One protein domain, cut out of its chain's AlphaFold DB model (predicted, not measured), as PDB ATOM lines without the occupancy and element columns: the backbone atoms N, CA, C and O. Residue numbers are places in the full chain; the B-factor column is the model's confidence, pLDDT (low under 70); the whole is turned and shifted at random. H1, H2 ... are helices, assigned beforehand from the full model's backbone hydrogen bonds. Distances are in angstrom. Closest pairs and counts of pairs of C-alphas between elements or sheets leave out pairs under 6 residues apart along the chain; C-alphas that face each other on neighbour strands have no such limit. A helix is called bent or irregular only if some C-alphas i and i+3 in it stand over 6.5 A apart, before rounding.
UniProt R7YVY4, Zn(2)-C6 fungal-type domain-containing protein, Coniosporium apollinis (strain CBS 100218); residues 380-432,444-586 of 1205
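What this domain is: This is residues 380 to 432 and 444 to 586 of the 1205 residues of the protein "Zn(2)-C6 fungal-type domain-containing protein" of Coniosporium apollinis (strain CBS 100218) (UniProt R7YVY4). Three long helices, H7, H8 and H9, form an up-and-down bundle, each running against the one before it; H5 crosses H7, and H6 folds back along part of H5. H1 packs on H5 and H8, while H4 lies on the far side of H5 and H6 from the bundle, touching no helix. The printed part has 196 residues, with nine named helices, H1 to H9 in chain order, and no named strand: all helix. It is compact, with a radius of gyration of the C-alphas of 15.9 A and spans of 42 by 38 by 35 A.

Where its parts are: H7, residues 520 to 538, measures 26.4 A from C-alpha 520 at (161.179, 143.481, 121.404). H8, residues 543 to 561, measures 27.5 A; H9, residues 569 to 585, measures 24.5 A and ends at (168.364, 143.752, 142.559). H5, residues 464 to 481, measures 24.5 A, with a kink of 35 degrees near residue 475. H6 is residues 507 to 516, H4 414 to 426 with 18.1 A, H3 408 to 412, H2 398 to 401 and H1 380 to 386. H6 is irregular, C-alphas 509 and 512 being 7.3 A apart; H5 only just, 475 to 478 being 6.7 A, and H2 only just, 398 to 401 being 6.6 A.

How they stand to each other: H7, the hub, touches H8 at a shallow tilt of 24 degrees, closest at C-alphas 521 and 552, 4.6 A. H5 touches H7 residues 526 to 533 alone, about perpendicular at 81 degrees, C-alphas 473 and 530 being closest at 5.1 A. H2 and H8 are near each other. Every O i to N i+4 pair is within hydrogen-bond range in H1, H3, H7, H8 and H9, against 7 of 9 in H4, 11 of 14 in H5 and 4 of 6 in H6; H2 is too short for one.

The domain as a whole: Residues 433 to 443 are not printed; C-alphas 432 and 444 are 10.5 A apart. The links H1 to H2 and H5 to H6 are long. Mean pLDDT of the printed part is 71.0, with 78 residues under 70, among them 388 to 432.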
ATOM      1  N   THR A 380     150.588 146.907 142.759       82.25
ATOM      2  CA  THR A 380     150.872 145.525 142.334       82.25
ATOM      3  C   THR A 380     149.977 145.105 141.173       82.25
ATOM      4  O   THR A 380     150.478 144.584 140.184       82.25
ATOM      5  N   GLN A 381     148.672 145.382 141.258       81.06
ATOM      6  CA  GLN A 381     147.720 145.040 140.204       81.06
ATOM      7  C   GLN A 381     147.981 145.851 138.927       81.06
ATOM      8  O   GLN A 381     147.981 145.262 137.853       81.06
ATOM      9  N   VAL A 382     148.291 147.153 139.012       76.94
ATOM     10  CA  VAL A 382     148.653 147.952 137.820       76.94
ATOM     11  C   VAL A 382     149.910 147.396 137.139       76.94
ATOM     12  O   VAL A 382     149.981 147.354 135.911       76.94
ATOM     13  N   LEU A 383     150.897 146.940 137.917       82.31
ATOM     14  CA  LEU A 383     152.097 146.305 137.372       82.31
ATOM     15  C   LEU A 383     151.813 144.909 136.794       82.31
ATOM     16  O   LEU A 383     152.352 144.593 135.737       82.31
ATOM     17  N   ASP A 384     150.969 144.085 137.420       82.19
ATOM     18  CA  ASP A 384     150.570 142.778 136.871       82.19
ATOM     19  C   ASP A 384     149.727 142.927 135.588       82.19
ATOM     20  O   ASP A 384     149.993 142.228 134.611       82.19
ATOM     21  N   GLU A 385     148.814 143.904 135.531       77.81
ATOM     22  CA  GLU A 385     148.088 144.309 134.315       77.81
ATOM     23  C   GLU A 385     149.040 144.816 133.221       77.81
ATOM     24  O   GLU A 385     148.850 144.513 132.043       77.81
ATOM     25  N   ALA A 386     150.095 145.555 133.582       75.81
ATOM     26  CA  ALA A 386     151.147 145.976 132.655       75.81
ATOM     27  C   ALA A 386     152.043 144.809 132.193       75.81
ATOM     28  O   ALA A 386     152.601 144.858 131.092       75.81
ATOM     29  N   ALA A 387     152.171 143.744 132.980       75.38
ATOM     30  CA  ALA A 387     153.071 142.626 132.718       75.38
ATOM     31  C   ALA A 387     152.437 141.504 131.871       75.38
ATOM     32  O   ALA A 387     152.509 140.333 132.231       75.38
ATOM     33  N   VAL A 388     151.854 141.905 130.729       65.62
ATOM     34  CA  VAL A 388     151.319 141.111 129.594       65.62
ATOM     35  C   VAL A 388     151.319 139.583 129.796       65.62
ATOM     36  O   VAL A 388     152.292 138.909 129.459       65.62
ATOM     37  N   GLU A 389     150.193 139.029 130.259       55.84
ATOM     38  CA  GLU A 389     150.026 137.576 130.464       55.84
ATOM     39  C   GLU A 389     149.360 136.820 129.297       55.84
ATOM     40  O   GLU A 389     149.419 135.593 129.255       55.84
ATOM     41  N   TYR A 390     148.713 137.500 128.341       49.28
ATOM     42  CA  TYR A 390     147.829 136.808 127.391       49.28
ATOM     43  C   TYR A 390     148.557 135.977 126.316       49.28
ATOM     44  O   TYR A 390     149.320 136.486 125.494       49.28
ATOM     45  N   GLU A 391     148.237 134.679 126.303       47.47
ATOM     46  CA  GLU A 391     148.925 133.576 125.609       47.47
ATOM     47  C   GLU A 391     148.793 133.529 124.069       47.47
ATOM     48  O   GLU A 391     148.779 132.438 123.474       47.47
ATOM     49  N   ASP A 392     148.678 134.660 123.366       45.28
ATOM     50  CA  ASP A 392     148.575 134.576 121.909       45.28
ATOM     51  C   ASP A 392     149.918 134.155 121.296       45.28
ATOM     52  O   ASP A 392     150.874 134.924 121.201       45.28
ATOM     53  N   ASN A 393     149.990 132.896 120.861       44.06
ATOM     54  CA  ASN A 393     151.184 132.309 120.255       44.06
ATOM     55  C   ASN A 393     151.606 133.064 118.976       44.06
ATOM     56  O   ASN A 393     152.774 133.015 118.597       44.06
ATOM     57  N   ASP A 394     150.692 133.826 118.366       44.84
ATOM     58  CA  ASP A 394     150.963 134.677 117.205       44.84
ATOM     59  C   ASP A 394     151.789 135.940 117.575       44.84
ATOM     60  O   ASP A 394     152.455 136.502 116.710       44.84
ATOM     61  N   TYR A 395     151.837 136.357 118.855       48.88
ATOM     62  CA  TYR A 395     152.770 137.387 119.375       48.88
ATOM     63  C   TYR A 395     154.233 136.892 119.368       48.88
ATOM     64  O   TYR A 395     155.186 137.676 119.396       48.88
ATOM     65  N   TYR A 396     154.427 135.570 119.320       46.84
ATOM     66  CA  TYR A 396     155.728 134.905 119.391       46.84
ATOM     67  C   TYR A 396     156.137 134.206 118.086       46.84
ATOM     68  O   TYR A 396     157.206 133.595 118.059       46.84
ATOM     69  N   ASP A 397     155.343 134.303 117.011       51.84
ATOM     70  CA  ASP A 397     155.693 133.700 115.721       51.84
ATOM     71  C   ASP A 397     156.910 134.441 115.123       51.84
ATOM     72  O   ASP A 397     156.916 135.666 114.943       51.84
ATOM     73  N   VAL A 398     158.002 133.697 114.926       46.97
ATOM     74  CA  VAL A 398     159.382 134.216 115.083       46.97
ATOM     75  C   VAL A 398     159.813 135.190 113.974       46.97
ATOM     76  O   VAL A 398     160.760 135.954 114.148       46.97
ATOM     77  N   ASN A 399     159.074 135.242 112.868       42.16
ATOM     78  CA  ASN A 399     159.407 136.045 111.688       42.16
ATOM     79  C   ASN A 399     159.263 137.570 111.900       42.16
ATOM     80  O   ASN A 399     159.817 138.347 111.131       42.16
ATOM     81  N   SER A 400     158.534 138.022 112.925       48.12
ATOM     82  CA  SER A 400     158.279 139.460 113.145       48.12
ATOM     83  C   SER A 400     159.526 140.285 113.491       48.12
ATOM     84  O   SER A 400     159.587 141.457 113.132       48.12
ATOM     85  N   ASP A 401     160.538 139.682 114.128       45.38
ATOM     86  CA  ASP A 401     161.823 140.348 114.388       45.38
ATOM     87  C   ASP A 401     162.747 140.351 113.146       45.38
ATOM     88  O   ASP A 401     163.818 140.944 113.211       45.38
ATOM     89  N   ASP A 402     162.415 139.653 112.049       47.41
ATOM     90  CA  ASP A 402     163.168 139.718 110.775       47.41
ATOM     91  C   ASP A 402     162.643 140.830 109.845       47.41
ATOM     92  O   ASP A 402     163.407 141.376 109.050       47.41
ATOM     93  N   ASP A 403     161.364 141.203 109.974       45.84
ATOM     94  CA  ASP A 403     160.706 142.262 109.189       45.84
ATOM     95  C   ASP A 403     160.844 143.675 109.820       45.84
ATOM     96  O   ASP A 403     160.267 144.639 109.314       45.84
ATOM     97  N   MET A 404     161.584 143.817 110.932       46.69
ATOM     98  CA  MET A 404     161.640 145.041 111.766       46.69
ATOM     99  C   MET A 404     163.030 145.698 111.895       46.69
ATOM    100  O   MET A 404     163.193 146.651 112.660       46.69
ATOM    101  N   ASP A 405     164.023 145.236 111.129       48.31
ATOM    102  CA  ASP A 405     165.364 145.837 111.093       48.31
ATOM    103  C   ASP A 405     165.329 147.295 110.577       48.31
ATOM    104  O   ASP A 405     164.900 147.574 109.455       48.31
ATOM    105  N   ILE A 406     165.840 148.232 111.386       47.09
ATOM    106  CA  ILE A 406     165.931 149.659 111.037       47.09
ATOM    107  C   ILE A 406     167.027 149.866 109.978       47.09
ATOM    108  O   ILE A 406     168.212 149.671 110.259       47.09
ATOM    109  N   THR A 407     166.655 150.323 108.777       46.41
ATOM    110  CA  THR A 407     167.630 150.788 107.770       46.41
ATOM    111  C   THR A 407     168.138 152.205 108.095       46.41
ATOM    112  O   THR A 407     167.439 152.958 108.778       46.41
ATOM    113  N   PRO A 408     169.316 152.632 107.594       40.38
ATOM    114  CA  PRO A 408     169.812 153.999 107.805       40.38
ATOM    115  C   PRO A 408     168.813 155.088 107.368       40.38
ATOM    116  O   PRO A 408     168.610 156.077 108.074       40.38
ATOM    117  N   ASP A 409     168.098 154.865 106.261       38.06
ATOM    118  CA  ASP A 409     167.048 155.773 105.776       38.06
ATOM    119  C   ASP A 409     165.869 155.857 106.760       38.06
ATOM    120  O   ASP A 409     165.356 156.940 107.051       38.06
ATOM    121  N   GLN A 410     165.470 154.722 107.347       41.66
ATOM    122  CA  GLN A 410     164.430 154.686 108.378       41.66
ATOM    123  C   GLN A 410     164.861 155.381 109.671       41.66
ATOM    124  O   GLN A 410     164.008 155.929 110.368       41.66
ATOM    125  N   MET A 411     166.160 155.405 109.985       43.81
ATOM    126  CA  MET A 411     166.697 156.141 111.133       43.81
ATOM    127  C   MET A 411     166.505 157.658 110.960       43.81
ATOM    128  O   MET A 411     166.173 158.352 111.920       43.81
ATOM    129  N   THR A 412     166.574 158.153 109.720       42.09
ATOM    130  CA  THR A 412     166.184 159.530 109.359       42.09
ATOM    131  C   THR A 412     164.660 159.719 109.433       42.09
ATOM    132  O   THR A 412     164.173 160.732 109.937       42.09
ATOM    133  N   ALA A 413     163.883 158.709 109.025       40.00
ATOM    134  CA  ALA A 413     162.417 158.717 109.109       40.00
ATOM    135  C   ALA A 413     161.844 158.630 110.545       40.00
ATOM    136  O   ALA A 413     160.631 158.781 110.722       40.00
ATOM    137  N   ILE A 414     162.673 158.454 111.587       45.28
ATOM    138  CA  ILE A 414     162.236 158.518 112.999       45.28
ATOM    139  C   ILE A 414     161.558 159.864 113.309       45.28
ATOM    140  O   ILE A 414     160.599 159.886 114.078       45.28
ATOM    141  N   GLY A 415     161.959 160.960 112.652       43.28
ATOM    142  CA  GLY A 415     161.298 162.268 112.777       43.28
ATOM    143  C   GLY A 415     159.823 162.291 112.337       43.28
ATOM    144  O   GLY A 415     159.087 163.189 112.737       43.28
ATOM    145  N   GLY A 416     159.366 161.297 111.562       41.69
ATOM    146  CA  GLY A 416     157.944 161.054 111.300       41.69
ATOM    147  C   GLY A 416     157.251 160.428 112.512       41.69
ATOM    148  O   GLY A 416     156.346 161.034 113.078       41.69
ATOM    149  N   LYS A 417     157.754 159.274 112.981       48.31
ATOM    150  CA  LYS A 417     157.242 158.561 114.174       48.31
ATOM    151  C   LYS A 417     157.271 159.417 115.453       48.31
ATOM    152  O   LYS A 417     156.479 159.194 116.364       48.31
ATOM    153  N   GLN A 418     158.171 160.399 115.530       48.78
ATOM    154  CA  GLN A 418     158.220 161.360 116.632       48.78
ATOM    155  C   GLN A 418     156.967 162.252 116.687       48.78
ATOM    156  O   GLN A 418     156.513 162.577 117.780       48.78
ATOM    157  N   LYS A 419     156.377 162.612 115.536       45.69
ATOM    158  CA  LYS A 419     155.121 163.377 115.498       45.69
ATOM    159  C   LYS A 419     153.952 162.555 116.023       45.69
ATOM    160  O   LYS A 419     153.149 163.094 116.771       45.69
ATOM    161  N   ASP A 420     153.894 161.265 115.694       46.09
ATOM    162  CA  ASP A 420     152.843 160.371 116.190       46.09
ATOM    163  C   ASP A 420     152.881 160.276 117.724       46.09
ATOM    164  O   ASP A 420     151.856 160.442 118.382       46.09
ATOM    165  N   LEU A 421     154.070 160.076 118.308       51.62
ATOM    166  CA  LEU A 421     154.235 160.032 119.765       51.62
ATOM    167  C   LEU A 421     153.936 161.395 120.416       51.62
ATOM    168  O   LEU A 421     153.182 161.449 121.383       51.62
ATOM    169  N   GLY A 422     154.468 162.489 119.862       46.41
ATOM    170  CA  GLY A 422     154.244 163.842 120.377       46.41
ATOM    171  C   GLY A 422     152.769 164.256 120.355       46.41
ATOM    172  O   GLY A 422     152.250 164.707 121.368       46.41
ATOM    173  N   LEU A 423     152.064 164.027 119.243       42.12
ATOM    174  CA  LEU A 423     150.649 164.384 119.073       42.12
ATOM    175  C   LEU A 423     149.723 163.582 120.005       42.12
ATOM    176  O   LEU A 423     148.743 164.114 120.527       42.12
ATOM    177  N   ILE A 424     150.044 162.308 120.245       43.97
ATOM    178  CA  ILE A 424     149.292 161.436 121.161       43.97
ATOM    179  C   ILE A 424     149.500 161.847 122.628       43.97
ATOM    180  O   ILE A 424     148.581 161.716 123.437       43.97
ATOM    181  N   MET A 425     150.666 162.397 122.974       46.94
ATOM    182  CA  MET A 425     150.942 162.927 124.315       46.94
ATOM    183  C   MET A 425     150.431 164.371 124.496       46.94
ATOM    184  O   MET A 425     149.981 164.716 125.587       46.94
ATOM    185  N   GLU A 426     150.391 165.188 123.438       42.38
ATOM    186  CA  GLU A 426     149.784 166.534 123.435       42.38
ATOM    187  C   GLU A 426     148.271 166.486 123.703       42.38
ATOM    188  O   GLU A 426     147.752 167.296 124.471       42.38
ATOM    189  N   LEU A 427     147.570 165.463 123.195       39.12
ATOM    190  CA  LEU A 427     146.170 165.179 123.555       39.12
ATOM    191  C   LEU A 427     145.942 165.009 125.073       39.12
ATOM    192  O   LEU A 427     144.811 165.148 125.533       39.12
ATOM    193  N   HIS A 428     147.000 164.775 125.857       36.75
ATOM    194  CA  HIS A 428     146.957 164.626 127.314       36.75
ATOM    195  C   HIS A 428     147.475 165.846 128.087       36.75
ATOM    196  O   HIS A 428     147.450 165.841 129.321       36.75
ATOM    197  N   ARG A 429     147.874 166.934 127.406       40.59
ATOM    198  CA  ARG A 429     148.432 168.143 128.042       40.59
ATOM    199  C   ARG A 429     147.456 168.870 128.986       40.59
ATOM    200  O   ARG A 429     147.872 169.703 129.784       40.59
ATOM    201  N   GLN A 430     146.167 168.528 128.976       35.44
ATOM    202  CA  GLN A 430     145.182 169.115 129.897       35.44
ATOM    203  C   GLN A 430     145.358 168.685 131.371       35.44
ATOM    204  O   GLN A 430     144.779 169.322 132.246       35.44
ATOM    205  N   SER A 431     146.186 167.672 131.666       42.16
ATOM    206  CA  SER A 431     146.500 167.224 133.040       42.16
ATOM    207  C   SER A 431     147.927 167.588 133.509       42.16
ATOM    208  O   SER A 431     148.345 167.234 134.608       42.16
ATOM    209  N   THR A 432     148.735 168.267 132.685       42.50
ATOM    210  CA  THR A 432     150.209 168.248 132.828       42.50
ATOM    211  C   THR A 432     150.846 169.512 133.421       42.50
ATOM    212  O   THR A 432     152.036 169.763 133.220       42.50
ATOM    213  N   ILE A 444     152.952 157.393 136.305       54.78
ATOM    214  CA  ILE A 444     152.343 158.273 135.313       54.78
ATOM    215  C   ILE A 444     150.834 158.017 135.243       54.78
ATOM    216  O   ILE A 444     150.396 156.876 135.093       54.78
ATOM    217  N   TYR A 445     150.065 159.102 135.371       46.31
ATOM    218  CA  TYR A 445     148.602 159.103 135.404       46.31
ATOM    219  C   TYR A 445     147.955 158.442 134.178       46.31
ATOM    220  O   TYR A 445     148.572 158.281 133.121       46.31
ATOM    221  N   GLU A 446     146.673 158.104 134.326       38.78
ATOM    222  CA  GLU A 446     145.844 157.629 133.219       38.78
ATOM    223  C   GLU A 446     145.753 158.689 132.098       38.78
ATOM    224  O   GLU A 446     145.802 159.896 132.348       38.78
ATOM    225  N   GLY A 447     145.680 158.225 130.853       38.44
ATOM    226  CA  GLY A 447     145.668 159.009 129.616       38.44
ATOM    227  C   GLY A 447     146.978 158.963 128.817       38.44
ATOM    228  O   GLY A 447     146.960 158.685 127.620       38.44
ATOM    229  N   ILE A 448     148.128 159.218 129.453       45.72
ATOM    230  CA  ILE A 448     149.338 159.741 128.776       45.72
ATOM    231  C   ILE A 448     149.893 158.887 127.615       45.72
ATOM    232  O   ILE A 448     150.507 159.451 126.708       45.72
ATOM    233  N   LEU A 449     149.668 157.567 127.583       44.31
ATOM    234  CA  LEU A 449     149.916 156.733 126.389       44.31
ATOM    235  C   LEU A 449     148.738 155.810 126.038       44.31
ATOM    236  O   LEU A 449     148.855 154.928 125.191       44.31
ATOM    237  N   ASP A 450     147.579 156.046 126.634       41.16
ATOM    238  CA  ASP A 450     146.381 155.208 126.542       41.16
ATOM    239  C   ASP A 450     145.769 155.249 125.124       41.16
ATOM    240  O   ASP A 450     145.084 154.333 124.670       41.16
ATOM    241  N   TYR A 451     146.113 156.292 124.366       39.09
ATOM    242  CA  TYR A 451     145.726 156.504 122.973       39.09
ATOM    243  C   TYR A 451     146.838 156.095 121.978       39.09
ATOM    244  O   TYR A 451     146.676 156.266 120.765       39.09
ATOM    245  N   TYR A 452     147.961 155.524 122.446       42.59
ATOM    246  CA  TYR A 452     149.094 155.115 121.606       42.59
ATOM    247  C   TYR A 452     148.796 153.852 120.784       42.59
ATOM    248  O   TYR A 452     148.991 152.710 121.202       42.59
ATOM    249  N   ARG A 453     148.345 154.052 119.543       43.78
ATOM    250  CA  ARG A 453     148.060 152.957 118.606       43.78
ATOM    251  C   ARG A 453     149.328 152.463 117.912       43.78
ATOM    252  O   ARG A 453     149.610 152.835 116.777       43.78
ATOM    253  N   ALA A 454     150.051 151.553 118.566       47.31
ATOM    254  CA  ALA A 454     151.156 150.822 117.945       47.31
ATOM    255  C   ALA A 454     150.676 150.002 116.721       47.31
ATOM    256  O   ALA A 454     150.081 148.920 116.840       47.31
ATOM    257  N   GLU A 455     150.910 150.540 115.524       45.94
ATOM    258  CA  GLU A 455     150.533 149.942 114.242       45.94
ATOM    259  C   GLU A 455     151.446 148.766 113.831       45.94
ATOM    260  O   GLU A 455     152.644 148.731 114.103       45.94
ATOM    261  N   ARG A 456     150.846 147.825 113.090       40.06
ATOM    262  CA  ARG A 456     151.466 146.780 112.242       40.06
ATOM    263  C   ARG A 456     152.305 145.665 112.881       40.06
ATOM    264  O   ARG A 456     152.339 144.601 112.273       40.06
ATOM    265  N   VAL A 457     152.880 145.813 114.075       47.19
ATOM    266  CA  VAL A 457     153.603 144.712 114.760       47.19
ATOM    267  C   VAL A 457     153.074 144.452 116.173       47.19
ATOM    268  O   VAL A 457     152.500 145.333 116.816       47.19
ATOM    269  N   ALA A 458     153.231 143.208 116.636       50.91
ATOM    270  CA  ALA A 458     152.982 142.794 118.011       50.91
ATOM    271  C   ALA A 458     153.916 143.565 118.959       50.91
ATOM    272  O   ALA A 458     155.102 143.269 119.064       50.91
ATOM    273  N   ASN A 459     153.373 144.601 119.595       63.75
ATOM    274  CA  ASN A 459     154.103 145.526 120.449       63.75
ATOM    275  C   ASN A 459     153.401 145.589 121.821       63.75
ATOM    276  O   ASN A 459     152.198 145.874 121.847       63.75
ATOM    277  N   PRO A 460     154.103 145.348 122.945       64.25
ATOM    278  CA  PRO A 460     153.512 145.396 124.282       64.25
ATOM    279  C   PRO A 460     152.926 146.770 124.633       64.25
ATOM    280  O   PRO A 460     151.977 146.833 125.403       64.25
ATOM    281  N   LEU A 461     153.379 147.857 123.995       67.00
ATOM    282  CA  LEU A 461     152.824 149.212 124.143       67.00
ATOM    283  C   LEU A 461     151.397 149.379 123.581       67.00
ATOM    284  O   LEU A 461     150.843 150.468 123.644       67.00
ATOM    285  N   ARG A 462     150.786 148.317 123.030       65.00
ATOM    286  CA  ARG A 462     149.329 148.252 122.804       65.00
ATOM    287  C   ARG A 462     148.529 148.113 124.095       65.00
ATOM    288  O   ARG A 462     147.343 148.421 124.096       65.00
ATOM    289  N   ASN A 463     149.153 147.598 125.151       71.38
ATOM    290  CA  ASN A 463     148.596 147.643 126.487       71.38
ATOM    291  C   ASN A 463     148.974 148.986 127.115       71.38
ATOM    292  O   ASN A 463     150.141 149.264 127.394       71.38
ATOM    293  N   GLU A 464     147.945 149.786 127.337       66.31
ATOM    294  CA  GLU A 464     147.925 151.033 128.088       66.31
ATOM    295  C   GLU A 464     148.821 151.024 129.337       66.31
ATOM    296  O   GLU A 464     149.729 151.850 129.466       66.31
ATOM    297  N   LYS A 465     148.633 150.051 130.241       73.75
ATOM    298  CA  LYS A 465     149.378 150.001 131.508       73.75
ATOM    299  C   LYS A 465     150.866 149.713 131.254       73.75
ATOM    300  O   LYS A 465     151.734 150.333 131.870       73.75
ATOM    301  N   THR A 466     151.184 148.859 130.274       77.38
ATOM    302  CA  THR A 466     152.565 148.612 129.814       77.38
ATOM    303  C   THR A 466     153.195 149.856 129.186       77.38
ATOM    304  O   THR A 466     154.384 150.115 129.382       77.38
ATOM    305  N   ALA A 467     152.414 150.666 128.472       72.50
ATOM    306  CA  ALA A 467     152.887 151.924 127.913       72.50
ATOM    307  C   ALA A 467     153.247 152.936 129.014       72.50
ATOM    308  O   ALA A 467     154.308 153.557 128.944       72.50
ATOM    309  N   ARG A 468     152.461 153.032 130.095       72.94
ATOM    310  CA  ARG A 468     152.803 153.874 131.260       72.94
ATOM    311  C   ARG A 468     154.100 153.429 131.952       72.94
ATOM    312  O   ARG A 468     154.919 154.281 132.292       72.94
ATOM    313  N   VAL A 469     154.358 152.120 132.066       80.88
ATOM    314  CA  VAL A 469     155.655 151.588 132.547       80.88
ATOM    315  C   VAL A 469     156.814 152.008 131.628       80.88
ATOM    316  O   VAL A 469     157.873 152.412 132.110       80.88
ATOM    317  N   PHE A 470     156.625 151.999 130.306       82.88
ATOM    318  CA  PHE A 470     157.633 152.492 129.355       82.88
ATOM    319  C   PHE A 470     157.851 154.013 129.446       82.88
ATOM    320  O   PHE A 470     158.985 154.485 129.359       82.88
ATOM    321  N   ALA A 471     156.803 154.796 129.708       75.19
ATOM    322  CA  ALA A 471     156.948 156.223 129.986       75.19
ATOM    323  C   ALA A 471     157.689 156.485 131.317       75.19
ATOM    324  O   ALA A 471     158.478 157.427 131.389       75.19
ATOM    325  N   HIS A 472     157.526 155.634 132.342       82.38
ATOM    326  CA  HIS A 472     158.341 155.687 133.569       82.38
ATOM    327  C   HIS A 472     159.813 155.358 133.290       82.38
ATOM    328  O   HIS A 472     160.702 156.007 133.849       82.38
ATOM    329  N   PHE A 473     160.089 154.423 132.365       88.00
ATOM    330  CA  PHE A 473     161.456 154.200 131.885       88.00
ATOM    331  C   PHE A 473     162.056 155.491 131.322       88.00
ATOM    332  O   PHE A 473     163.120 155.911 131.766       88.00
ATOM    333  N   ILE A 474     161.364 156.143 130.385       80.25
ATOM    334  CA  ILE A 474     161.833 157.378 129.739       80.25
ATOM    335  C   ILE A 474     162.029 158.508 130.759       80.25
ATOM    336  O   ILE A 474     163.057 159.182 130.739       80.25
ATOM    337  N   ASN A 475     161.051 158.726 131.639       77.56
ATOM    338  CA  ASN A 475     160.984 159.921 132.480       77.56
ATOM    339  C   ASN A 475     161.809 159.835 133.772       77.56
ATOM    340  O   ASN A 475     162.298 160.876 134.217       77.56
ATOM    341  N   SER A 476     161.974 158.634 134.345       83.12
ATOM    342  CA  SER A 476     162.528 158.450 135.697       83.12
ATOM    343  C   SER A 476     163.631 157.389 135.778       83.12
ATOM    344  O   SER A 476     164.669 157.643 136.394       83.12
ATOM    345  N   THR A 477     163.482 156.226 135.134       89.75
ATOM    346  CA  THR A 477     164.536 155.186 135.157       89.75
ATOM    347  C   THR A 477     165.758 155.606 134.334       89.75
ATOM    348  O   THR A 477     166.863 155.669 134.863       89.75
ATOM    349  N   GLY A 478     165.563 155.950 133.058       89.50
ATOM    350  CA  GLY A 478     166.600 156.300 132.083       89.50
ATOM    351  C   GLY A 478     167.568 157.399 132.545       89.50
ATOM    352  O   GLY A 478     168.774 157.150 132.539       89.50
ATOM    353  N   PRO A 479     167.090 158.566 133.031       86.50
ATOM    354  CA  PRO A 479     167.953 159.643 133.538       86.50
ATOM    355  C   PRO A 479     168.816 159.265 134.754       86.50
ATOM    356  O   PRO A 479     169.748 160.002 135.086       86.50
ATOM    357  N   SER A 480     168.493 158.142 135.409       89.00
ATOM    358  CA  SER A 480     169.191 157.591 136.575       89.00
ATOM    359  C   SER A 480     170.256 156.543 136.205       89.00
ATOM    360  O   SER A 480     171.079 156.196 137.046       89.00
ATOM    361  N   LEU A 481     170.270 156.030 134.964       89.94
ATOM    362  CA  LEU A 481     171.197 154.969 134.521       89.94
ATOM    363  C   LEU A 481     172.629 155.469 134.276       89.94
ATOM    364  O   LEU A 481     173.597 154.706 134.362       89.94
ATOM    365  N   SER A 482     172.768 156.741 133.907       88.75
ATOM    366  CA  SER A 482     174.049 157.379 133.622       88.75
ATOM    367  C   SER A 482     173.920 158.889 133.764       88.75
ATOM    368  O   SER A 482     173.072 159.501 133.117       88.75
ATOM    369  N   ILE A 483     174.798 159.510 134.549       88.44
ATOM    370  CA  ILE A 483     174.948 160.973 134.518       88.44
ATOM    371  C   ILE A 483     175.893 161.422 133.389       88.44
ATOM    372  O   ILE A 483     175.760 162.521 132.854       88.44
ATOM    373  N   SER A 484     176.805 160.534 132.981       86.00
ATOM    374  CA  SER A 484     177.888 160.766 132.016       86.00
ATOM    375  C   SER A 484     177.462 160.467 130.571       86.00
ATOM    376  O   SER A 484     178.100 159.682 129.860       86.00
ATOM    377  N   GLU A 485     176.363 161.075 130.123       88.00
ATOM    378  CA  GLU A 485     175.876 160.993 128.737       88.00
ATOM    379  C   GLU A 485     176.428 162.112 127.838       88.00
ATOM    380  O   GLU A 485     176.637 163.240 128.279       88.00
ATOM    381  N   ARG A 486     176.617 161.808 126.544       86.38
ATOM    382  CA  ARG A 486     177.095 162.753 125.514       86.38
ATOM    383  C   ARG A 486     176.143 163.930 125.264       86.38
ATOM    384  O   ARG A 486     176.575 165.005 124.856       86.38
ATOM    385  N   LYS A 487     174.842 163.705 125.449       84.19
ATOM    386  CA  LYS A 487     173.746 164.625 125.117       84.19
ATOM    387  C   LYS A 487     172.907 164.893 126.364       84.19
ATOM    388  O   LYS A 487     172.831 164.046 127.252       84.19
ATOM    389  N   ALA A 488     172.285 166.068 126.437       72.94
ATOM    390  CA  ALA A 488     171.567 166.490 127.636       72.94
ATOM    391  C   ALA A 488     170.385 165.557 127.962       72.94
ATOM    392  O   ALA A 488     169.633 165.162 127.071       72.94
ATOM    393  N   ARG A 489     170.186 165.264 129.255       71.75
ATOM    394  CA  ARG A 489     169.093 164.437 129.806       71.75
ATOM    395  C   ARG A 489     167.732 165.169 129.772       71.75
ATOM    396  O   ARG A 489     167.042 165.251 130.785       71.75
ATOM    397  N   ASN A 490     167.349 165.752 128.628       67.75
ATOM    398  CA  ASN A 490     166.082 166.479 128.480       67.75
ATOM    399  C   ASN A 490     164.922 165.537 128.116       67.75
ATOM    400  O   ASN A 490     164.510 165.426 126.961       67.75
ATOM    401  N   THR A 491     164.335 164.918 129.134       62.16
ATOM    402  CA  THR A 491     163.118 164.099 129.015       62.16
ATOM    403  C   THR A 491     161.868 164.883 128.595       62.16
ATOM    404  O   THR A 491     160.869 164.265 128.240       62.16
ATOM    405  N   SER A 492     161.889 166.224 128.596       59.38
ATOM    406  CA  SER A 492     160.798 167.052 128.047       59.38
ATOM    407  C   SER A 492     160.917 167.290 126.544       59.38
ATOM    408  O   SER A 492     159.928 167.671 125.927       59.38
ATOM    409  N   ALA A 493     162.076 167.034 125.928       58.31
ATOM    410  CA  ALA A 493     162.255 167.259 124.495       58.31
ATOM    411  C   ALA A 493     161.311 166.382 123.650       58.31
ATOM    412  O   ALA A 493     160.707 166.875 122.698       58.31
ATOM    413  N   LEU A 494     161.112 165.119 124.061       54.28
ATOM    414  CA  LEU A 494     160.159 164.170 123.461       54.28
ATOM    415  C   LEU A 494     158.722 164.697 123.355       54.28
ATOM    416  O   LEU A 494     157.962 164.188 122.538       54.28
ATOM    417  N   PHE A 495     158.349 165.671 124.189       52.94
ATOM    418  CA  PHE A 495     156.982 166.182 124.310       52.94
ATOM    419  C   PHE A 495     156.821 167.567 123.663       52.94
ATOM    420  O   PHE A 495     155.813 168.231 123.867       52.94
ATOM    421  N   SER A 496     157.814 168.019 122.887       54.16
ATOM    422  CA  SER A 496     157.673 169.201 122.031       54.16
ATOM    423  C   SER A 496     157.033 168.840 120.685       54.16
ATOM    424  O   SER A 496     157.349 167.809 120.096       54.16
ATOM    425  N   GLU A 497     156.164 169.716 120.169       47.78
ATOM    426  CA  GLU A 497     155.536 169.576 118.840       47.78
ATOM    427  C   GLU A 497     156.564 169.586 117.686       47.78
ATOM    428  O   GLU A 497     156.291 169.128 116.574       47.78
ATOM    429  N   SER A 498     157.760 170.124 117.944       54.00
ATOM    430  CA  SER A 498     158.862 170.209 116.984       54.00
ATOM    431  C   SER A 498     159.746 168.951 116.978       54.00
ATOM    432  O   SER A 498     159.886 168.279 118.001       54.00
ATOM    433  N   PRO A 499     160.423 168.631 115.857       59.66
ATOM    434  CA  PRO A 499     161.443 167.588 115.829       59.66
ATOM    435  C   PRO A 499     162.524 167.808 116.901       59.66
ATOM    436  O   PRO A 499     163.092 168.898 116.984       59.66
ATOM    437  N   VAL A 500     162.824 166.787 117.713       64.44
ATOM    438  CA  VAL A 500     163.771 166.911 118.833       64.44
ATOM    439  C   VAL A 500     165.165 167.237 118.296       64.44
ATOM    440  O   VAL A 500     165.725 166.414 117.561       64.44
ATOM    441  N   PRO A 501     165.779 168.375 118.683       67.69
ATOM    442  CA  PRO A 501     167.120 168.724 118.234       67.69
ATOM    443  C   PRO A 501     168.122 167.621 118.576       67.69
ATOM    444  O   PRO A 501     168.135 167.111 119.696       67.69
ATOM    445  N   MET A 502     169.004 167.273 117.634       70.31
ATOM    446  CA  MET A 502     169.945 166.146 117.769       70.31
ATOM    447  C   MET A 502     170.843 166.222 119.020       70.31
ATOM    448  O   MET A 502     171.300 165.187 119.503       70.31
ATOM    449  N   SER A 503     171.057 167.426 119.563       68.38
ATOM    450  CA  SER A 503     171.779 167.720 120.809       68.38
ATOM    451  C   SER A 503     171.027 167.346 122.099       68.38
ATOM    452  O   SER A 503     171.659 167.180 123.142       68.38
ATOM    453  N   GLN A 504     169.701 167.192 122.043       72.12
ATOM    454  CA  GLN A 504     168.835 166.843 123.181       72.12
ATOM    455  C   GLN A 504     168.421 165.360 123.192       72.12
ATOM    456  O   GLN A 504     167.768 164.896 124.123       72.12
ATOM    457  N   GLN A 505     168.811 164.595 122.168       79.69
ATOM    458  CA  GLN A 505     168.490 163.173 122.028       79.69
ATOM    459  C   GLN A 505     169.427 162.289 122.875       79.69
ATOM    460  O   GLN A 505     170.303 161.619 122.331       79.69
ATOM    461  N   SER A 506     169.268 162.303 124.204       85.81
ATOM    462  CA  SER A 506     170.007 161.423 125.135       85.81
ATOM    463  C   SER A 506     169.923 159.935 124.738       85.81
ATOM    464  O   SER A 506     168.995 159.498 124.047       85.81
ATOM    465  N   LEU A 507     170.915 159.144 125.152       90.38
ATOM    466  CA  LEU A 507     170.984 157.708 124.902       90.38
ATOM    467  C   LEU A 507     169.801 156.987 125.560       90.38
ATOM    468  O   LEU A 507     169.026 156.320 124.869       90.38
ATOM    469  N   TRP A 508     169.661 157.134 126.879       91.06
ATOM    470  CA  TRP A 508     168.676 156.394 127.669       91.06
ATOM    471  C   TRP A 508     167.283 157.020 127.634       91.06
ATOM    472  O   TRP A 508     166.305 156.291 127.785       91.06
ATOM    473  N   THR A 509     167.163 158.332 127.397       84.62
ATOM    474  CA  THR A 509     165.861 159.025 127.420       84.62
ATOM    475  C   THR A 509     165.239 159.264 126.045       84.62
ATOM    476  O   THR A 509     164.094 159.692 125.986       84.62
ATOM    477  N   TYR A 510     165.964 159.034 124.945       81.88
ATOM    478  CA  TYR A 510     165.443 159.224 123.584       81.88
ATOM    479  C   TYR A 510     165.894 158.109 122.639       81.88
ATOM    480  O   TYR A 510     165.071 157.373 122.099       81.88
ATOM    481  N   THR A 511     167.205 157.958 122.449       84.81
ATOM    482  CA  THR A 511     167.770 157.184 121.335       84.81
ATOM    483  C   THR A 511     167.424 155.704 121.440       84.81
ATOM    484  O   THR A 511     166.812 155.144 120.530       84.81
ATOM    485  N   LEU A 512     167.745 155.066 122.568       89.56
ATOM    486  CA  LEU A 512     167.427 153.656 122.779       89.56
ATOM    487  C   LEU A 512     165.918 153.402 122.946       89.56
ATOM    488  O   LEU A 512     165.457 152.427 122.355       89.56
ATOM    489  N   PRO A 513     165.118 154.243 123.640       86.38
ATOM    490  CA  PRO A 513     163.657 154.134 123.618       86.38
ATOM    491  C   PRO A 513     163.050 154.130 122.206       86.38
ATOM    492  O   PRO A 513     162.261 153.242 121.890       86.38
ATOM    493  N   MET A 514     163.464 155.040 121.315       79.94
ATOM    494  CA  MET A 514     162.959 155.074 119.931       79.94
ATOM    495  C   MET A 514     163.395 153.850 119.107       79.94
ATOM    496  O   MET A 514     162.653 153.400 118.230       79.94
ATOM    497  N   MET A 515     164.556 153.257 119.409       80.31
ATOM    498  CA  MET A 515     164.978 151.976 118.824       80.31
ATOM    499  C   MET A 515     164.189 150.788 119.404       80.31
ATOM    500  O   MET A 515     163.820 149.881 118.658       80.31
ATOM    501  N   ALA A 516     163.863 150.809 120.702       84.31
ATOM    502  CA  ALA A 516     163.110 149.760 121.396       84.31
ATOM    503  C   ALA A 516     161.702 149.555 120.818       84.31
ATOM    504  O   ALA A 516     161.247 148.415 120.740       84.31
ATOM    505  N   LEU A 517     161.062 150.616 120.304       74.81
ATOM    506  CA  LEU A 517     159.789 150.536 119.565       74.81
ATOM    507  C   LEU A 517     159.809 149.528 118.399       74.81
ATOM    508  O   LEU A 517     158.748 149.080 117.968       74.81
ATOM    509  N   ASN A 518     160.997 149.179 117.889       72.62
ATOM    510  CA  ASN A 518     161.189 148.244 116.782       72.62
ATOM    511  C   ASN A 518     162.032 147.006 117.177       72.62
ATOM    512  O   ASN A 518     162.401 146.229 116.305       72.62
ATOM    513  N   HIS A 519     162.339 146.792 118.467       79.38
ATOM    514  CA  HIS A 519     163.155 145.656 118.929       79.38
ATOM    515  C   HIS A 519     162.679 145.108 120.286       79.38
ATOM    516  O   HIS A 519     163.033 145.619 121.357       79.38
ATOM    517  N   GLN A 520     161.916 144.010 120.247       79.56
ATOM    518  CA  GLN A 520     161.179 143.481 121.404       79.56
ATOM    519  C   GLN A 520     162.064 143.084 122.595       79.56
ATOM    520  O   GLN A 520     161.678 143.290 123.745       79.56
ATOM    521  N   GLY A 521     163.278 142.576 122.352       85.12
ATOM    522  CA  GLY A 521     164.222 142.243 123.429       85.12
ATOM    523  C   GLY A 521     164.740 143.462 124.204       85.12
ATOM    524  O   GLY A 521     165.031 143.348 125.390       85.12
ATOM    525  N   LEU A 522     164.806 144.636 123.561       91.56
ATOM    526  CA  LEU A 522     165.220 145.887 124.209       91.56
ATOM    527  C   LEU A 522     164.044 146.508 124.967       91.56
ATOM    528  O   LEU A 522     164.198 146.918 126.114       91.56
ATOM    529  N   LEU A 523     162.861 146.501 124.351       88.75
ATOM    530  CA  LEU A 523     161.627 146.983 124.960       88.75
ATOM    531  C   LEU A 523     161.284 146.217 126.244       88.75
ATOM    532  O   LEU A 523     161.053 146.839 127.277       88.75
ATOM    533  N   HIS A 524     161.346 144.882 126.233       90.62
ATOM    534  CA  HIS A 524     161.128 144.095 127.449       90.62
ATOM    535  C   HIS A 524     162.224 144.291 128.513       90.62
ATOM    536  O   HIS A 524     161.900 144.252 129.697       90.62
ATOM    537  N   ALA A 525     163.481 144.571 128.142       95.44
ATOM    538  CA  ALA A 525     164.529 144.909 129.117       95.44
ATOM    539  C   ALA A 525     164.265 146.267 129.802       95.44
ATOM    540  O   ALA A 525     164.427 146.393 131.016       95.44
ATOM    541  N   MET A 526     163.793 147.266 129.046       94.75
ATOM    542  CA  MET A 526     163.372 148.569 129.582       94.75
ATOM    543  C   MET A 526     162.140 148.452 130.485       94.75
ATOM    544  O   MET A 526     162.127 149.008 131.582       94.75
ATOM    545  N   LEU A 527     161.129 147.691 130.052       91.81
ATOM    546  CA  LEU A 527     159.916 147.428 130.828       91.81
ATOM    547  C   LEU A 527     160.222 146.682 132.133       91.81
ATOM    548  O   LEU A 527     159.689 147.053 133.171       91.81
ATOM    549  N   ALA A 528     161.114 145.685 132.112       94.50
ATOM    550  CA  ALA A 528     161.568 145.008 133.326       94.50
ATOM    551  C   ALA A 528     162.210 146.003 134.304       94.50
ATOM    552  O   ALA A 528     161.777 146.119 135.447       94.50
ATOM    553  N   LEU A 529     163.199 146.784 133.855       95.06
ATOM    554  CA  LEU A 529     163.901 147.718 134.736       95.06
ATOM    555  C   LEU A 529     162.982 148.821 135.290       95.06
ATOM    556  O   LEU A 529     163.138 149.231 136.437       95.06
ATOM    557  N   ALA A 530     161.987 149.272 134.519       91.75
ATOM    558  CA  ALA A 530     160.978 150.210 135.002       91.75
ATOM    559  C   ALA A 530     159.976 149.577 135.981       91.75
ATOM    560  O   ALA A 530     159.698 150.191 137.009       91.75
ATOM    561  N   SER A 531     159.488 148.355 135.740       91.69
ATOM    562  CA  SER A 531     158.628 147.643 136.698       91.69
ATOM    563  C   SER A 531     159.346 147.370 138.022       91.69
ATOM    564  O   SER A 531     158.750 147.578 139.077       91.69
ATOM    565  N   LEU A 532     160.630 146.983 138.000       92.31
ATOM    566  CA  LEU A 532     161.456 146.851 139.210       92.31
ATOM    567  C   LEU A 532     161.558 148.179 139.974       92.31
ATOM    568  O   LEU A 532     161.416 148.205 141.195       92.31
ATOM    569  N   HIS A 533     161.783 149.277 139.252       91.31
ATOM    570  CA  HIS A 533     161.933 150.618 139.810       91.31
ATOM    571  C   HIS A 533     160.643 151.126 140.472       91.31
ATOM    572  O   HIS A 533     160.690 151.599 141.606       91.31
ATOM    573  N   ILE A 534     159.488 150.952 139.820       86.38
ATOM    574  CA  ILE A 534     158.172 151.274 140.396       86.38
ATOM    575  C   ILE A 534     157.909 150.393 141.625       86.38
ATOM    576  O   ILE A 534     157.566 150.910 142.687       86.38
ATOM    577  N   ALA A 535     158.137 149.079 141.519       88.44
ATOM    578  CA  ALA A 535     157.903 148.141 142.614       88.44
ATOM    579  C   ALA A 535     158.744 148.457 143.860       88.44
ATOM    580  O   ALA A 535     158.217 148.446 144.971       88.44
ATOM    581  N   LYS A 536     160.024 148.809 143.683       87.25
ATOM    582  CA  LYS A 536     160.916 149.216 144.781       87.25
ATOM    583  C   LYS A 536     160.485 150.521 145.452       87.25
ATOM    584  O   LYS A 536     160.547 150.596 146.674       87.25
ATOM    585  N   LEU A 537     160.030 151.515 144.688       85.12
ATOM    586  CA  LEU A 537     159.588 152.810 145.227       85.12
ATOM    587  C   LEU A 537     158.208 152.757 145.900       85.12
ATOM    588  O   LEU A 537     157.956 153.514 146.833       85.12
ATOM    589  N   GLN A 538     157.312 151.882 145.437       83.38
ATOM    590  CA  GLN A 538     155.918 151.811 145.900       83.38
ATOM    591  C   GLN A 538     155.622 150.612 146.818       83.38
ATOM    592  O   GLN A 538     154.478 150.427 147.229       83.38
ATOM    593  N   GLY A 539     156.622 149.779 147.131       81.50
ATOM    594  CA  GLY A 539     156.440 148.557 147.926       81.50
ATOM    595  C   GLY A 539     155.591 147.483 147.232       81.50
ATOM    596  O   GLY A 539     154.979 146.653 147.901       81.50
ATOM    597  N   ALA A 540     155.514 147.517 145.899       85.56
ATOM    598  CA  ALA A 540     154.684 146.615 145.105       85.56
ATOM    599  C   ALA A 540     155.401 145.291 144.774       85.56
ATOM    600  O   ALA A 540     156.605 145.127 144.988       85.56
ATOM    601  N   SER A 541     154.658 144.333 144.218       86.62
ATOM    602  CA  SER A 541     155.212 143.050 143.773       86.62
ATOM    603  C   SER A 541     156.270 143.223 142.679       86.62
ATOM    604  O   SER A 541     156.068 143.943 141.702       86.62
ATOM    605  N   VAL A 542     157.377 142.485 142.799       88.06
ATOM    606  CA  VAL A 542     158.428 142.413 141.768       88.06
ATOM    607  C   VAL A 542     158.112 141.333 140.712       88.06
ATOM    608  O   VAL A 542     158.728 141.309 139.649       88.06
ATOM    609  N   THR A 543     157.116 140.466 140.931       87.38
ATOM    610  CA  THR A 543     156.702 139.419 139.971       87.38
ATOM    611  C   THR A 543     156.403 139.953 138.555       87.38
ATOM    612  O   THR A 543     156.967 139.399 137.604       87.38
ATOM    613  N   PRO A 544     155.646 141.059 138.372       86.56
ATOM    614  CA  PRO A 544     155.527 141.782 137.099       86.56
ATOM    615  C   PRO A 544     156.843 142.019 136.351       86.56
ATOM    616  O   PRO A 544     156.951 141.819 135.140       86.56
ATOM    617  N   SER A 545     157.874 142.424 137.091       91.75
ATOM    618  CA  SER A 545     159.194 142.734 136.557       91.75
ATOM    619  C   SER A 545     159.904 141.485 136.031       91.75
ATOM    620  O   SER A 545     160.469 141.494 134.934       91.75
ATOM    621  N   PHE A 546     159.809 140.373 136.767       88.12
ATOM    622  CA  PHE A 546     160.398 139.098 136.356       88.12
ATOM    623  C   PHE A 546     159.747 138.512 135.093       88.12
ATOM    624  O   PHE A 546     160.461 137.922 134.279       88.12
ATOM    625  N   LYS A 547     158.440 138.734 134.864       85.81
ATOM    626  CA  LYS A 547     157.767 138.365 133.600       85.81
ATOM    627  C   LYS A 547     158.456 139.040 132.404       85.81
ATOM    628  O   LYS A 547     158.910 138.366 131.479       85.81
ATOM    629  N   HIS A 548     158.620 140.366 132.443       88.62
ATOM    630  CA  HIS A 548     159.316 141.115 131.389       88.62
ATOM    631  C   HIS A 548     160.796 140.729 131.248       88.62
ATOM    632  O   HIS A 548     161.273 140.564 130.124       88.62
ATOM    633  N   TYR A 549     161.507 140.518 132.358       92.25
ATOM    634  CA  TYR A 549     162.906 140.074 132.361       92.25
ATOM    635  C   TYR A 549     163.081 138.729 131.627       92.25
ATOM    636  O   TYR A 549     163.965 138.588 130.778       92.25
ATOM    637  N   ALA A 550     162.196 137.757 131.874       86.25
ATOM    638  CA  ALA A 550     162.217 136.460 131.196       86.25
ATOM    639  C   ALA A 550     161.945 136.577 129.682       86.25
ATOM    640  O   ALA A 550     162.604 135.909 128.877       86.25
ATOM    641  N   TYR A 551     161.028 137.459 129.264       84.00
ATOM    642  CA  TYR A 551     160.793 137.737 127.841       84.00
ATOM    643  C   TYR A 551     161.985 138.431 127.168       84.00
ATOM    644  O   TYR A 551     162.332 138.074 126.037       84.00
ATOM    645  N   ALA A 552     162.644 139.363 127.862       89.62
ATOM    646  CA  ALA A 552     163.867 140.007 127.388       89.62
ATOM    647  C   ALA A 552     164.981 138.974 127.163       89.62
ATOM    648  O   ALA A 552     165.500 138.884 126.050       89.62
ATOM    649  N   LEU A 553     165.271 138.122 128.158       88.88
ATOM    650  CA  LEU A 553     166.228 137.013 128.037       88.88
ATOM    651  C   LEU A 553     165.936 136.124 126.822       88.88
ATOM    652  O   LEU A 553     166.827 135.877 126.009       88.88
ATOM    653  N   LYS A 554     164.685 135.672 126.661       84.19
ATOM    654  CA  LYS A 554     164.275 134.784 125.559       84.19
ATOM    655  C   LYS A 554     164.520 135.410 124.179       84.19
ATOM    656  O   LYS A 554     164.977 134.716 123.270       84.19
ATOM    657  N   ARG A 555     164.239 136.710 124.012       83.00
ATOM    658  CA  ARG A 555     164.489 137.443 122.754       83.00
ATOM    659  C   ARG A 555     165.982 137.715 122.542       83.00
ATOM    660  O   ARG A 555     166.481 137.456 121.451       83.00
ATOM    661  N   ILE A 556     166.714 138.151 123.571       87.75
ATOM    662  CA  ILE A 556     168.164 138.406 123.490       87.75
ATOM    663  C   ILE A 556     168.920 137.123 123.127       87.75
ATOM    664  O   ILE A 556     169.769 137.166 122.242       87.75
ATOM    665  N   HIS A 557     168.567 135.975 123.717       86.50
ATOM    666  CA  HIS A 557     169.153 134.671 123.386       86.50
ATOM    667  C   HIS A 557     169.017 134.330 121.888       86.50
ATOM    668  O   HIS A 557     169.977 133.886 121.259       86.50
ATOM    669  N   HIS A 558     167.852 134.596 121.283       83.88
ATOM    670  CA  HIS A 558     167.674 134.470 119.833       83.88
ATOM    671  C   HIS A 558     168.533 135.485 119.055       83.88
ATOM    672  O   HIS A 558     169.225 135.101 118.112       83.88
ATOM    673  N   CYS A 559     168.550 136.758 119.466       86.62
ATOM    674  CA  CYS A 559     169.327 137.801 118.790       86.62
ATOM    675  C   CYS A 559     170.840 137.530 118.806       86.62
ATOM    676  O   CYS A 559     171.479 137.683 117.769       86.62
ATOM    677  N   VAL A 560     171.422 137.076 119.926       88.75
ATOM    678  CA  VAL A 560     172.859 136.737 119.991       88.75
ATOM    679  C   VAL A 560     173.204 135.460 119.223       88.75
ATOM    680  O   VAL A 560     174.336 135.328 118.760       88.75
ATOM    681  N   GLY A 561     172.250 134.540 119.051       85.06
ATOM    682  CA  GLY A 561     172.403 133.356 118.201       85.06
ATOM    683  C   GLY A 561     172.274 133.640 116.698       85.06
ATOM    684  O   GLY A 561     172.719 132.829 115.889       85.06
ATOM    685  N   HIS A 562     171.688 134.775 116.302       83.62
ATOM    686  CA  HIS A 562     171.416 135.098 114.902       83.62
ATOM    687  C   HIS A 562     172.463 136.066 114.308       83.62
ATOM    688  O   HIS A 562     172.539 137.217 114.752       83.62
ATOM    689  N   PRO A 563     173.227 135.684 113.258       83.94
ATOM    690  CA  PRO A 563     174.370 136.465 112.768       83.94
ATOM    691  C   PRO A 563     174.089 137.933 112.416       83.94
ATOM    692  O   PRO A 563     174.950 138.777 112.632       83.94
ATOM    693  N   LYS A 564     172.889 138.267 111.914       82.38
ATOM    694  CA  LYS A 564     172.520 139.663 111.595       82.38
ATOM    695  C   LYS A 564     172.118 140.495 112.818       82.38
ATOM    696  O   LYS A 564     172.258 141.714 112.792       82.38
ATOM    697  N   LYS A 565     171.588 139.850 113.866       83.44
ATOM    698  CA  LYS A 565     171.044 140.522 115.061       83.44
ATOM    699  C   LYS A 565     172.074 140.631 116.187       83.44
ATOM    700  O   LYS A 565     172.016 141.572 116.977       83.44
ATOM    701  N   ARG A 566     173.061 139.729 116.223       88.69
ATOM    702  CA  ARG A 566     174.106 139.648 117.256       88.69
ATOM    703  C   ARG A 566     174.850 140.970 117.467       88.69
ATOM    704  O   ARG A 566     175.001 141.401 118.605       88.69
ATOM    705  N   HIS A 567     175.243 141.643 116.384       88.38
ATOM    706  CA  HIS A 567     175.973 142.923 116.421       88.38
ATOM    707  C   HIS A 567     175.074 144.157 116.264       88.38
ATOM    708  O   HIS A 567     175.539 145.225 115.864       88.38
ATOM    709  N   GLN A 568     173.776 144.046 116.557       89.69
ATOM    710  CA  GLN A 568     172.906 145.219 116.624       89.69
ATOM    711  C   GLN A 568     173.124 145.991 117.931       89.69
ATOM    712  O   GLN A 568     173.259 145.410 119.009       89.69
ATOM    713  N   VAL A 569     173.074 147.323 117.828       91.94
ATOM    714  CA  VAL A 569     173.072 148.261 118.966       91.94
ATOM    715  C   VAL A 569     172.023 147.865 120.009       91.94
ATOM    716  O   VAL A 569     172.289 147.905 121.205       91.94
ATOM    717  N   THR A 570     170.846 147.436 119.554       91.69
ATOM    718  CA  THR A 570     169.720 147.003 120.385       91.69
ATOM    719  C   THR A 570     170.006 145.724 121.173       91.69
ATOM    720  O   THR A 570     169.672 145.666 122.353       91.69
ATOM    721  N   THR A 571     170.656 144.723 120.571       92.62
ATOM    722  CA  THR A 571     171.073 143.475 121.238       92.62
ATOM    723  C   THR A 571     172.105 143.746 122.330       92.62
ATOM    724  O   THR A 571     171.967 143.255 123.454       92.62
ATOM    725  N   LEU A 572     173.101 144.587 122.035       95.38
ATOM    726  CA  LEU A 572     174.101 145.027 123.008       95.38
ATOM    727  C   LEU A 572     173.453 145.825 124.153       95.38
ATOM    728  O   LEU A 572     173.634 145.476 125.317       95.38
ATOM    729  N   ALA A 573     172.649 146.844 123.836       96.19
ATOM    730  CA  ALA A 573     171.956 147.674 124.824       96.19
ATOM    731  C   ALA A 573     170.996 146.873 125.718       96.19
ATOM    732  O   ALA A 573     170.922 147.132 126.915       96.19
ATOM    733  N   ALA A 574     170.289 145.882 125.167       95.19
ATOM    734  CA  ALA A 574     169.380 145.032 125.930       95.19
ATOM    735  C   ALA A 574     170.143 144.110 126.896       95.19
ATOM    736  O   ALA A 574     169.767 143.996 128.060       95.19
ATOM    737  N   SER A 575     171.258 143.524 126.443       95.06
ATOM    738  CA  SER A 575     172.153 142.716 127.287       95.06
ATOM    739  C   SER A 575     172.746 143.551 128.431       95.06
ATOM    740  O   SER A 575     172.765 143.129 129.584       95.06
ATOM    741  N   LEU A 576     173.170 144.781 128.122       95.88
ATOM    742  CA  LEU A 576     173.700 145.738 129.093       95.88
ATOM    743  C   LEU A 576     172.632 146.211 130.101       95.88
ATOM    744  O   LEU A 576     172.935 146.326 131.288       95.88
ATOM    745  N   LEU A 577     171.381 146.430 129.671       95.94
ATOM    746  CA  LEU A 577     170.262 146.740 130.573       95.94
ATOM    747  C   LEU A 577     169.913 145.573 131.503       95.94
ATOM    748  O   LEU A 577     169.628 145.818 132.673       95.94
ATOM    749  N   LEU A 578     169.960 144.321 131.030       94.12
ATOM    750  CA  LEU A 578     169.746 143.166 131.909       94.12
ATOM    751  C   LEU A 578     170.890 142.977 132.911       94.12
ATOM    752  O   LEU A 578     170.619 142.649 134.059       94.12
ATOM    753  N   GLY A 579     172.141 143.271 132.546       91.81
ATOM    754  CA  GLY A 579     173.223 143.351 133.533       91.81
ATOM    755  C   GLY A 579     172.943 144.396 134.615       91.81
ATOM    756  O   GLY A 579     173.090 144.118 135.802       91.81
ATOM    757  N   PHE A 580     172.457 145.573 134.223       92.25
ATOM    758  CA  PHE A 580     172.141 146.649 135.161       92.25
ATOM    759  C   PHE A 580     170.882 146.387 136.011       92.25
ATOM    760  O   PHE A 580     170.811 146.829 137.157       92.25
ATOM    761  N   TYR A 581     169.918 145.605 135.515       94.12
ATOM    762  CA  TYR A 581     168.815 145.071 136.324       94.12
ATOM    763  C   TYR A 581     169.339 144.324 137.554       94.12
ATOM    764  O   TYR A 581     168.837 144.515 138.661       94.12
ATOM    765  N   GLU A 582     170.411 143.552 137.384       91.44
ATOM    766  CA  GLU A 582     171.029 142.803 138.476       91.44
ATOM    767  C   GLU A 582     171.880 143.677 139.407       91.44
ATOM    768  O   GLU A 582     172.031 143.357 140.582       91.44
ATOM    769  N   VAL A 583     172.352 144.843 138.951       87.88
ATOM    770  CA  VAL A 583     172.883 145.883 139.856       87.88
ATOM    771  C   VAL A 583     171.768 146.433 140.753       87.88
ATOM    772  O   VAL A 583     172.001 146.694 141.936       87.88
ATOM    773  N   MET A 584     170.548 146.581 140.227       87.44
ATOM    774  CA  MET A 584     169.402 147.134 140.959       87.44
ATOM    775  C   MET A 584     168.754 146.133 141.935       87.44
ATOM    776  O   MET A 584     168.350 146.530 143.028       87.44
ATOM    777  N   THR A 585     168.694 144.837 141.599       85.62
ATOM    778  CA  THR A 585     168.364 143.752 142.559       85.62
ATOM    779  C   THR A 585     169.522 143.452 143.525       85.62
ATOM    780  O   THR A 585     169.320 142.865 144.596       85.62
ATOM    781  N   ALA A 586     170.726 143.886 143.146       79.81
ATOM    782  CA  ALA A 586     172.012 143.573 143.746       79.81
ATOM    783  C   ALA A 586     172.316 142.060 143.783       79.81
ATOM    784  O   ALA A 586     172.635 141.492 144.831       79.81
TER     785      ALA A 586